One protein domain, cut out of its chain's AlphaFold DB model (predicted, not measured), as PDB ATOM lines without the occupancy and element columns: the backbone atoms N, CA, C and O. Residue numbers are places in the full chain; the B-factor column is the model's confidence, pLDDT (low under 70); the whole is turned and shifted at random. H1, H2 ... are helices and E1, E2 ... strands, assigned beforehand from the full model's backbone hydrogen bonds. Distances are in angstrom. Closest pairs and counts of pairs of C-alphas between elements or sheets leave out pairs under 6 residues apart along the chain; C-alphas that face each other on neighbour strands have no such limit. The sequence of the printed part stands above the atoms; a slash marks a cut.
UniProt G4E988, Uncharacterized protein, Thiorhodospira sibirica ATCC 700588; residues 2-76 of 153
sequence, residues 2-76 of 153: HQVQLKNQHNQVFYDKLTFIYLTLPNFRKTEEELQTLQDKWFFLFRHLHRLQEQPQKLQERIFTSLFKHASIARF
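This is residues 2 to 76 of the 153 residues of an uncharacterized protein of Thiorhodospira sibirica ATCC 700588 (UniProt G4E988). With little regular structure, this is a loose, elongated model: the two-stranded hairpin of E1 and E2, with its long loop of residues 6 to 18, makes one end, and two separate short helices, H1 and H2, lie in long loops towards the other. The printed part has 75 residues, with two named strands and two named helices that follow along the chain in the order E1, E2, H1, H2. The sheet E1 - E2 is antiparallel; the class is mixed, helices and strands, with 29 residues in named elements. The radius of gyration of the C-alphas is 16.4 A, and the spans are 49 by 31 by 20 A.

E1, residues 2 to 5, and E2, residues 19 to 22, form an antiparallel hairpin at 155 degrees; N 4 and O 20, 2.8 A apart, are within hydrogen-bond range. H1, residues 38 to 48, and H2, residues 62 to 71, are apart; in both, every O i to N i+4 pair is within range. E1 is apart from both helices.

E1 begins at C-alpha 2 (-11.366, -50.814, -45.110). H1 measures 15.2 A; H2, 14.0 A, ends at C-alpha 71 (-5.130, -25.673, -44.390).

The farthest C-alphas, of His 10 and Ala 74, are 50.3 A apart. The printed part has no cut; its three links are long. Confidence is low at residues 22 to 27, 51, 53 and 70 to 76.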
ATOM      1  N   HIS A   2     -10.831 -49.788 -46.000       75.69
ATOM      2  CA  HIS A   2     -11.366 -50.814 -45.110       75.69
ATOM      3  C   HIS A   2     -11.987 -50.138 -43.899       75.69
ATOM      4  O   HIS A   2     -11.308 -49.406 -43.183       75.69
ATOM      5  N   GLN A   3     -13.281 -50.365 -43.698       79.19
ATOM      6  CA  GLN A   3     -13.968 -49.967 -42.480       79.19
ATOM      7  C   GLN A   3     -13.818 -51.100 -41.471       79.19
ATOM      8  O   GLN A   3     -14.221 -52.231 -41.734       79.19
ATOM      9  N   VAL A   4     -13.213 -50.800 -40.330       82.75
ATOM     10  CA  VAL A   4     -12.966 -51.759 -39.257       82.75
ATOM     11  C   VAL A   4     -13.688 -51.271 -38.013       82.75
ATOM     12  O   VAL A   4     -13.533 -50.126 -37.587       82.75
ATOM     13  N   GLN A   5     -14.493 -52.155 -37.436       85.44
ATOM     14  CA  GLN A   5     -15.266 -51.894 -36.231       85.44
ATOM     15  C   GLN A   5     -14.934 -52.956 -35.196       85.44
ATOM     16  O   GLN A   5     -14.832 -54.141 -35.521       85.44
ATOM     17  N   LEU A   6     -14.766 -52.527 -33.948       85.88
ATOM     18  CA  LEU A   6     -14.581 -53.449 -32.839       85.88
ATOM     19  C   LEU A   6     -15.911 -54.120 -32.525       85.88
ATOM     20  O   LEU A   6     -16.953 -53.464 -32.476       85.88
ATOM     21  N   LYS A   7     -15.868 -55.431 -32.306       88.81
ATOM     22  CA  LYS A   7     -17.036 -56.230 -31.953       88.81
ATOM     23  C   LYS A   7     -16.798 -56.976 -30.648       88.81
ATOM     24  O   LYS A   7     -15.663 -57.322 -30.333       88.81
ATOM     25  N   ASN A   8     -17.866 -57.207 -29.890       85.94
ATOM     26  CA  ASN A   8     -17.830 -58.028 -28.684       85.94
ATOM     27  C   ASN A   8     -17.840 -59.535 -29.029       85.94
ATOM     28  O   ASN A   8     -17.943 -59.924 -30.194       85.94
ATOM     29  N   GLN A   9     -17.777 -60.393 -28.006       89.88
ATOM     30  CA  GLN A   9     -17.808 -61.859 -28.157       89.88
ATOM     31  C   GLN A   9     -19.092 -62.389 -28.829       89.88
ATOM     32  O   GLN A   9     -19.098 -63.493 -29.358       89.88
ATOM     33  N   HIS A  10     -20.158 -61.586 -28.858       89.62
ATOM     34  CA  HIS A  10     -21.439 -61.897 -29.497       89.62
ATOM     35  C   HIS A  10     -21.559 -61.279 -30.904       89.62
ATOM     36  O   HIS A  10     -22.656 -61.197 -31.453       89.62
ATOM     37  N   ASN A  11     -20.443 -60.831 -31.499       84.50
ATOM     38  CA  ASN A  11     -20.368 -60.229 -32.836       84.50
ATOM     39  C   ASN A  11     -21.193 -58.930 -33.002       84.50
ATOM     40  O   ASN A  11     -21.491 -58.515 -34.124       84.50
ATOM     41  N   GLN A  12     -21.533 -58.262 -31.899       86.56
ATOM     42  CA  GLN A  12     -22.190 -56.954 -31.895       86.56
ATOM     43  C   GLN A  12     -21.136 -55.847 -31.863       86.56
ATOM     44  O   GLN A  12     -20.090 -56.010 -31.232       86.56
ATOM     45  N   VAL A  13     -21.405 -54.722 -32.529       84.50
ATOM     46  CA  VAL A  13     -20.503 -53.561 -32.525       84.50
ATOM     47  C   VAL A  13     -20.317 -53.081 -31.087       84.50
ATOM     48  O   VAL A  13     -21.285 -52.778 -30.397       84.50
ATOM     49  N   PHE A  14     -19.064 -53.049 -30.636       82.00
ATOM     50  CA  PHE A  14     -18.694 -52.710 -29.265       82.00
ATOM     51  C   PHE A  14     -18.981 -51.239 -28.947       82.00
ATOM     52  O   PHE A  14     -19.489 -50.927 -27.875       82.00
ATOM     53  N   TYR A  15     -18.659 -50.340 -29.883       77.81
ATOM     54  CA  TYR A  15     -18.889 -48.908 -29.728       77.81
ATOM     55  C   TYR A  15     -19.127 -48.254 -31.090       77.81
ATOM     56  O   TYR A  15     -18.268 -48.282 -31.970       77.81
ATOM     57  N   ASP A  16     -20.304 -47.666 -31.263       72.44
ATOM     58  CA  ASP A  16     -20.770 -47.031 -32.499       72.44
ATOM     59  C   ASP A  16     -19.973 -45.769 -32.858       72.44
ATOM     60  O   ASP A  16     -19.758 -45.485 -34.038       72.44
ATOM     61  N   LYS A  17     -19.455 -45.053 -31.854       76.31
ATOM     62  CA  LYS A  17     -18.628 -43.855 -32.075       76.31
ATOM     63  C   LYS A  17     -17.160 -44.155 -32.404       76.31
ATOM     64  O   LYS A  17     -16.435 -43.226 -32.745       76.31
ATOM     65  N   LEU A  18     -16.706 -45.412 -32.318       71.56
ATOM     66  CA  LEU A  18     -15.326 -45.804 -32.642       71.56
ATOM     67  C   LEU A  18     -15.294 -46.716 -33.872       71.56
ATOM     68  O   LEU A  18     -15.400 -47.938 -33.784       71.56
ATOM     69  N   THR A  19     -15.109 -46.093 -35.034       75.25
ATOM     70  CA  THR A  19     -14.926 -46.774 -36.319       75.25
ATOM     71  C   THR A  19     -13.578 -46.375 -36.908       75.25
ATOM     72  O   THR A  19     -13.294 -45.190 -37.070       75.25
ATOM     73  N   PHE A  20     -12.751 -47.361 -37.254       73.12
ATOM     74  CA  PHE A  20     -11.469 -47.136 -37.915       73.12
ATOM     75  C   PHE A  20     -11.650 -47.219 -39.431       73.12
ATOM     76  O   PHE A  20     -12.226 -48.179 -39.945       73.12
ATOM     77  N   ILE A  21     -11.136 -46.230 -40.160       72.19
ATOM     78  CA  ILE A  21     -11.117 -46.231 -41.624       72.19
ATOM     79  C   ILE A  21      -9.663 -46.347 -42.072       72.19
ATOM     80  O   ILE A  21      -8.886 -45.406 -41.941       72.19
ATOM     81  N   TYR A  22      -9.297 -47.504 -42.617       69.44
ATOM     82  CA  TYR A  22      -7.966 -47.741 -43.161       69.44
ATOM     83  C   TYR A  22      -7.917 -47.356 -44.640       69.44
ATOM     84  O   TYR A  22      -8.659 -47.883 -45.485       69.44
ATOM     85  N   LEU A  23      -7.006 -46.435 -44.951       69.31
ATOM     86  CA  LEU A  23      -6.743 -45.943 -46.298       69.31
ATOM     87  C   LEU A  23      -5.468 -46.598 -46.837       69.31
ATOM     88  O   LEU A  23      -4.364 -46.335 -46.371       69.31
ATOM     89  N   THR A  24      -5.609 -47.441 -47.855       69.88
ATOM     90  CA  THR A  24      -4.481 -48.076 -48.547       69.88
ATOM     91  C   THR A  24      -3.964 -47.159 -49.659       69.88
ATOM     92  O   THR A  24      -4.190 -47.412 -50.842       69.88
ATOM     93  N   LEU A  25      -3.285 -46.071 -49.276       69.25
ATOM     94  CA  LEU A  25      -2.679 -45.101 -50.203       69.25
ATOM     95  C   LEU A  25      -1.559 -45.648 -51.123       69.25
ATOM     96  O   LEU A  25      -1.454 -45.136 -52.238       69.25
ATOM     97  N   PRO A  26      -0.748 -46.672 -50.761       64.12
ATOM     98  CA  PRO A  26       0.329 -47.165 -51.636       64.12
ATOM     99  C   PRO A  26      -0.172 -47.693 -52.988       64.12
ATOM    100  O   PRO A  26       0.526 -47.603 -53.997       64.12
ATOM    101  N   ASN A  27      -1.405 -48.209 -53.008       64.50
ATOM    102  CA  ASN A  27      -2.029 -48.799 -54.191       64.50
ATOM    103  C   ASN A  27      -2.768 -47.773 -55.058       64.50
ATOM    104  O   ASN A  27      -3.190 -48.098 -56.165       64.50
ATOM    105  N   PHE A  28      -2.938 -46.538 -54.582       75.00
ATOM    106  CA  PHE A  28      -3.551 -45.488 -55.378       75.00
ATOM    107  C   PHE A  28      -2.534 -44.999 -56.406       75.00
ATOM    108  O   PHE A  28      -1.540 -44.413 -56.009       75.00
ATOM    109  N   ARG A  29      -2.732 -45.259 -57.703       74.56
ATOM    110  CA  ARG A  29      -1.798 -44.854 -58.780       74.56
ATOM    111  C   ARG A  29      -2.384 -43.857 -59.783       74.56
ATOM    112  O   ARG A  29      -1.686 -43.504 -60.723       74.56
ATOM    113  N   LYS A  30      -3.626 -43.419 -59.567       79.94
ATOM    114  CA  LYS A  30      -4.351 -42.562 -60.506       79.94
ATOM    115  C   LYS A  30      -3.730 -41.165 -60.610       79.94
ATOM    116  O   LYS A  30      -3.310 -40.614 -59.586       79.94
ATOM    117  N   THR A  31      -3.700 -40.603 -61.816       81.00
ATOM    118  CA  THR A  31      -3.303 -39.208 -62.078       81.00
ATOM    119  C   THR A  31      -4.473 -38.242 -61.869       81.00
ATOM    120  O   THR A  31      -5.596 -38.668 -61.588       81.00
ATOM    121  N   GLU A  32      -4.226 -36.930 -61.972       79.62
ATOM    122  CA  GLU A  32      -5.270 -35.910 -61.805       79.62
ATOM    123  C   GLU A  32      -6.410 -36.083 -62.829       79.62
ATOM    124  O   GLU A  32      -7.588 -35.935 -62.497       79.62
ATOM    125  N   GLU A  33      -6.093 -36.462 -64.067       81.31
ATOM    126  CA  GLU A  33      -7.074 -36.647 -65.140       81.31
ATOM    127  C   GLU A  33      -7.990 -37.855 -64.902       81.31
ATOM    128  O   GLU A  33      -9.146 -37.854 -65.330       81.31
ATOM    129  N   GLU A  34      -7.496 -38.857 -64.175       83.12
ATOM    130  CA  GLU A  34      -8.174 -40.125 -63.890       83.12
ATOM    131  C   GLU A  34      -9.085 -40.058 -62.646       83.12
ATOM    132  O   GLU A  34      -9.697 -41.058 -62.250       83.12
ATOM    133  N   LEU A  35      -9.199 -38.884 -62.011       84.25
ATOM    134  CA  LEU A  35     -10.035 -38.668 -60.829       84.25
ATOM    135  C   LEU A  35     -11.517 -38.592 -61.207       84.25
ATOM    136  O   LEU A  35     -12.036 -37.533 -61.569       84.25
ATOM    137  N   GLN A  36     -12.214 -39.720 -61.081       80.50
ATOM    138  CA  GLN A  36     -13.638 -39.828 -61.408       80.50
ATOM    139  C   GLN A  36     -14.545 -39.678 -60.183       80.50
ATOM    140  O   GLN A  36     -15.596 -39.048 -60.266       80.50
ATOM    141  N   THR A  37     -14.148 -40.235 -59.036       85.12
ATOM    142  CA  THR A  37     -14.991 -40.262 -57.829       85.12
ATOM    143  C   THR A  37     -14.504 -39.297 -56.748       85.12
ATOM    144  O   THR A  37     -13.323 -38.960 -56.681       85.12
ATOM    145  N   LEU A  38     -15.400 -38.890 -55.839       82.31
ATOM    146  CA  LEU A  38     -15.028 -38.093 -54.662       82.31
ATOM    147  C   LEU A  38     -13.972 -38.813 -53.807       82.31
ATOM    148  O   LEU A  38     -13.061 -38.188 -53.272       82.31
ATOM    149  N   GLN A  39     -14.064 -40.141 -53.717       81.19
ATOM    150  CA  GLN A  39     -13.072 -40.960 -53.030       81.19
ATOM    151  C   GLN A  39     -11.698 -40.876 -53.709       81.19
ATOM    152  O   GLN A  39     -10.701 -40.688 -53.015       81.19
ATOM    153  N   ASP A  40     -11.635 -40.967 -55.043       81.00
ATOM    154  CA  ASP A  40     -10.377 -40.807 -55.787       81.00
ATOM    155  C   ASP A  40      -9.757 -39.433 -55.524       81.00
ATOM    156  O   ASP A  40      -8.557 -39.328 -55.291       81.00
ATOM    157  N   LYS A  41     -10.586 -38.386 -55.491       83.81
ATOM    158  CA  LYS A  41     -10.169 -37.014 -55.182       83.81
ATOM    159  C   LYS A  41      -9.578 -36.884 -53.778       83.81
ATOM    160  O   LYS A  41      -8.515 -36.286 -53.619       83.81
ATOM    161  N   TRP A  42     -10.206 -37.496 -52.773       82.69
ATOM    162  CA  TRP A  42      -9.651 -37.561 -51.416       82.69
ATOM    163  C   TRP A  42      -8.342 -38.349 -51.358       82.69
ATOM    164  O   TRP A  42      -7.397 -37.918 -50.702       82.69
ATOM    165  N   PHE A  43      -8.250 -39.486 -52.049       82.94
ATOM    166  CA  PHE A  43      -7.029 -40.299 -52.060       82.94
ATOM    167  C   PHE A  43      -5.879 -39.576 -52.756       82.94
ATOM    168  O   PHE A  43      -4.755 -39.604 -52.254       82.94
ATOM    169  N   PHE A  44      -6.167 -38.882 -53.855       82.81
ATOM    170  CA  PHE A  44      -5.212 -38.023 -54.539       82.81
ATOM    171  C   PHE A  44      -4.734 -36.897 -53.623       82.81
ATOM    172  O   PHE A  44      -3.529 -36.730 -53.446       82.81
ATOM    173  N   LEU A  45      -5.661 -36.189 -52.969       81.75
ATOM    174  CA  LEU A  45      -5.332 -35.138 -52.009       81.75
ATOM    175  C   LEU A  45      -4.408 -35.662 -50.902       81.75
ATOM    176  O   LEU A  45      -3.346 -35.091 -50.697       81.75
ATOM    177  N   PHE A  46      -4.758 -36.760 -50.223       79.19
ATOM    178  CA  PHE A  46      -3.936 -37.300 -49.131       79.19
ATOM    179  C   PHE A  46      -2.575 -37.817 -49.605       79.19
ATOM    180  O   PHE A  46      -1.573 -37.625 -48.919       79.19
ATOM    181  N   ARG A  47      -2.509 -38.441 -50.786       78.94
ATOM    182  CA  ARG A  47      -1.249 -38.944 -51.350       78.94
ATOM    183  C   ARG A  47      -0.308 -37.814 -51.768       78.94
ATOM    184  O   ARG A  47       0.903 -37.922 -51.577       78.94
ATOM    185  N   HIS A  48      -0.854 -36.741 -52.332       76.56
ATOM    186  CA  HIS A  48      -0.083 -35.635 -52.899       76.56
ATOM    187  C   HIS A  48      -0.029 -34.399 -51.993       76.56
ATOM    188  O   HIS A  48       0.610 -33.424 -52.369       76.56
ATOM    189  N   LEU A  49      -0.601 -34.451 -50.782       76.25
ATOM    190  CA  LEU A  49      -0.742 -33.312 -49.862       76.25
ATOM    191  C   LEU A  49       0.566 -32.540 -49.649       76.25
ATOM    192  O   LEU A  49       0.579 -31.318 -49.677       76.25
ATOM    193  N   HIS A  50       1.678 -33.263 -49.506       70.25
ATOM    194  CA  HIS A  50       3.017 -32.705 -49.303       70.25
ATOM    195  C   HIS A  50       3.595 -31.952 -50.519       70.25
ATOM    196  O   HIS A  50       4.575 -31.228 -50.370       70.25
ATOM    197  N   ARG A  51       3.036 -32.136 -51.724       67.88
ATOM    198  CA  ARG A  51       3.482 -31.497 -52.982       67.88
ATOM    199  C   ARG A  51       2.507 -30.449 -53.508       67.88
ATOM    200  O   ARG A  51       2.871 -29.690 -54.402       67.88
ATOM    201  N   LEU A  52       1.279 -30.426 -53.000       72.25
ATOM    202  CA  LEU A  52       0.236 -29.516 -53.461       72.25
ATOM    203  C   LEU A  52       0.499 -28.107 -52.919       72.25
ATOM    204  O   LEU A  52       0.138 -27.795 -51.789       72.25
ATOM    205  N   GLN A  53       1.146 -27.265 -53.731       65.50
ATOM    206  CA  GLN A  53       1.293 -25.833 -53.437       65.50
ATOM    207  C   GLN A  53       0.034 -25.040 -53.801       65.50
ATOM    208  O   GLN A  53      -0.305 -24.071 -53.127       65.50
ATOM    209  N   GLU A  54      -0.684 -25.488 -54.829       70.94
ATOM    210  CA  GLU A  54      -1.931 -24.892 -55.298       70.94
ATOM    211  C   GLU A  54      -3.027 -25.955 -55.409       70.94
ATOM    212  O   GLU A  54      -2.752 -27.155 -55.497       70.94
ATOM    213  N   GLN A  55      -4.284 -25.507 -55.380       78.38
ATOM    214  CA  GLN A  55      -5.450 -26.376 -55.498       78.38
ATOM    215  C   GLN A  55      -5.581 -26.884 -56.949       78.38
ATOM    216  O   GLN A  55      -5.794 -26.071 -57.852       78.38
ATOM    217  N   PRO A  56      -5.512 -28.208 -57.193       79.69
ATOM    218  CA  PRO A  56      -5.651 -28.782 -58.532       79.69
ATOM    219  C   PRO A  56      -7.012 -28.476 -59.164       79.69
ATOM    220  O   PRO A  56      -8.026 -28.383 -58.462       79.69
ATOM    221  N   GLN A  57      -7.071 -28.386 -60.497       78.81
ATOM    222  CA  GLN A  57      -8.305 -28.036 -61.214       78.81
ATOM    223  C   GLN A  57      -9.418 -29.061 -60.975       78.81
ATOM    224  O   GLN A  57     -10.591 -28.702 -60.847       78.81
ATOM    225  N   LYS A  58      -9.072 -30.345 -60.843       81.56
ATOM    226  CA  LYS A  58     -10.057 -31.407 -60.568       81.56
ATOM    227  C   LYS A  58     -10.596 -31.395 -59.134       81.56
ATOM    228  O   LYS A  58     -11.607 -32.054 -58.858       81.56
ATOM    229  N   LEU A  59      -9.965 -30.625 -58.247       81.25
ATOM    230  CA  LEU A  59     -10.323 -30.469 -56.838       81.25
ATOM    231  C   LEU A  59     -11.012 -29.130 -56.541       81.25
ATOM    232  O   LEU A  59     -10.964 -28.691 -55.404       81.25
ATOM    233  N   GLN A  60     -11.691 -28.478 -57.490       79.44
ATOM    234  CA  GLN A  60     -12.369 -27.183 -57.257       79.44
ATOM    235  C   GLN A  60     -13.722 -27.250 -56.518       79.44
ATOM    236  O   GLN A  60     -14.437 -26.252 -56.399       79.44
ATOM    237  N   GLU A  61     -14.113 -28.415 -56.008       83.75
ATOM    238  CA  GLU A  61     -15.376 -28.550 -55.280       83.75
ATOM    239  C   GLU A  61     -15.343 -27.773 -53.956       83.75
ATOM    240  O   GLU A  61     -14.306 -27.663 -53.302       83.75
ATOM    241  N   ARG A  62     -16.511 -27.288 -53.506       83.69
ATOM    242  CA  ARG A  62     -16.638 -26.442 -52.301       83.69
ATOM    243  C   ARG A  62     -15.957 -27.022 -51.058       83.69
ATOM    244  O   ARG A  62     -15.399 -26.264 -50.267       83.69
ATOM    245  N   ILE A  63     -16.013 -28.343 -50.884       82.56
ATOM    246  CA  ILE A  63     -15.419 -29.038 -49.736       82.56
ATOM    247  C   ILE A  63     -13.892 -28.897 -49.762       82.56
ATOM    248  O   ILE A  63     -13.295 -28.524 -48.752       82.56
ATOM    249  N   PHE A  64     -13.268 -29.103 -50.923       82.81
ATOM    250  CA  PHE A  64     -11.825 -28.949 -51.098       82.81
ATOM    251  C   PHE A  64     -11.398 -27.485 -51.014       82.81
ATOM    252  O   PHE A  64     -10.428 -27.183 -50.331       82.81
ATOM    253  N   THR A  65     -12.158 -26.559 -51.598       81.62
ATOM    254  CA  THR A  65     -11.869 -25.120 -51.481       81.62
ATOM    255  C   THR A  65     -11.906 -24.657 -50.025       81.62
ATOM    256  O   THR A  65     -11.042 -23.899 -49.588       81.62
ATOM    257  N   SER A  66     -12.872 -25.142 -49.236       80.19
ATOM    258  CA  SER A  66     -12.898 -24.891 -47.792       80.19
ATOM    259  C   SER A  66     -11.669 -25.492 -47.108       80.19
ATOM    260  O   SER A  66     -11.017 -24.805 -46.326       80.19
ATOM    261  N   LEU A  67     -11.306 -26.733 -47.435       81.12
ATOM    262  CA  LEU A  67     -10.130 -27.393 -46.875       81.12
ATOM    263  C   LEU A  67      -8.840 -26.615 -47.168       81.12
ATOM    264  O   LEU A  67      -8.138 -26.274 -46.225       81.12
ATOM    265  N   PHE A  68      -8.562 -26.245 -48.421       77.25
ATOM    266  CA  PHE A  68      -7.376 -25.458 -48.784       77.25
ATOM    267  C   PHE A  68      -7.376 -24.062 -48.144       77.25
ATOM    268  O   PHE A  68      -6.330 -23.578 -47.712       77.25
ATOM    269  N   LYS A  69      -8.550 -23.432 -47.989       75.38
ATOM    270  CA  LYS A  69      -8.692 -22.148 -47.282       75.38
ATOM    271  C   LYS A  69      -8.351 -22.241 -45.787       75.38
ATOM    272  O   LYS A  69      -7.888 -21.257 -45.206       75.38
ATOM    273  N   HIS A  70      -8.624 -23.377 -45.148       68.50
ATOM    274  CA  HIS A  70      -8.308 -23.600 -43.732       68.50
ATOM    275  C   HIS A  70      -6.901 -24.173 -43.527       68.50
ATOM    276  O   HIS A  70      -6.261 -23.836 -42.540       68.50
ATOM    277  N   ALA A  71      -6.420 -24.993 -44.459       67.44
ATOM    278  CA  ALA A  71      -5.130 -25.673 -44.390       67.44
ATOM    279  C   ALA A  71      -3.949 -24.816 -44.870       67.44
ATOM    280  O   ALA A  71      -2.807 -25.259 -44.765       67.44
ATOM    281  N   SER A  72      -4.181 -23.612 -45.409       62.75
ATOM    282  CA  SER A  72      -3.075 -22.758 -45.835       62.75
ATOM    283  C   SER A  72      -2.199 -22.388 -44.632       62.75
ATOM    284  O   SER A  72      -2.646 -21.775 -43.662       62.75
ATOM    285  N   ILE A  73      -0.916 -22.748 -44.720       55.38
ATOM    286  CA  ILE A  73       0.111 -22.471 -43.700       55.38
ATOM    287  C   ILE A  73       0.190 -20.964 -43.387       55.38
ATOM    288  O   ILE A  73       0.531 -20.570 -42.277       55.38
ATOM    289  N   ALA A  74      -0.220 -20.111 -44.332       54.34
ATOM    290  CA  ALA A  74      -0.342 -18.665 -44.154       54.34
ATOM    291  C   ALA A  74      -1.308 -18.240 -43.025       54.34
ATOM    292  O   ALA A  74      -1.269 -17.086 -42.603       54.34
ATOM    293  N   ARG A  75      -2.173 -19.140 -42.535       54.22
ATOM    294  CA  ARG A  75      -3.073 -18.895 -41.395       54.22
ATOM    295  C   ARG A  75      -2.625 -19.567 -40.101       54.22
ATOM    296  O   ARG A  75      -3.360 -19.469 -39.119       54.22
ATOM    297  N   PHE A  76      -1.465 -20.225 -40.083       57.28
ATOM    298  CA  PHE A  76      -0.960 -20.819 -38.852       57.28
ATOM    299  C   PHE A  76      -0.761 -19.726 -37.815       57.28
ATOM    300  O   PHE A  76      -0.095 -18.713 -38.056       57.28
TER     301      PHE A  76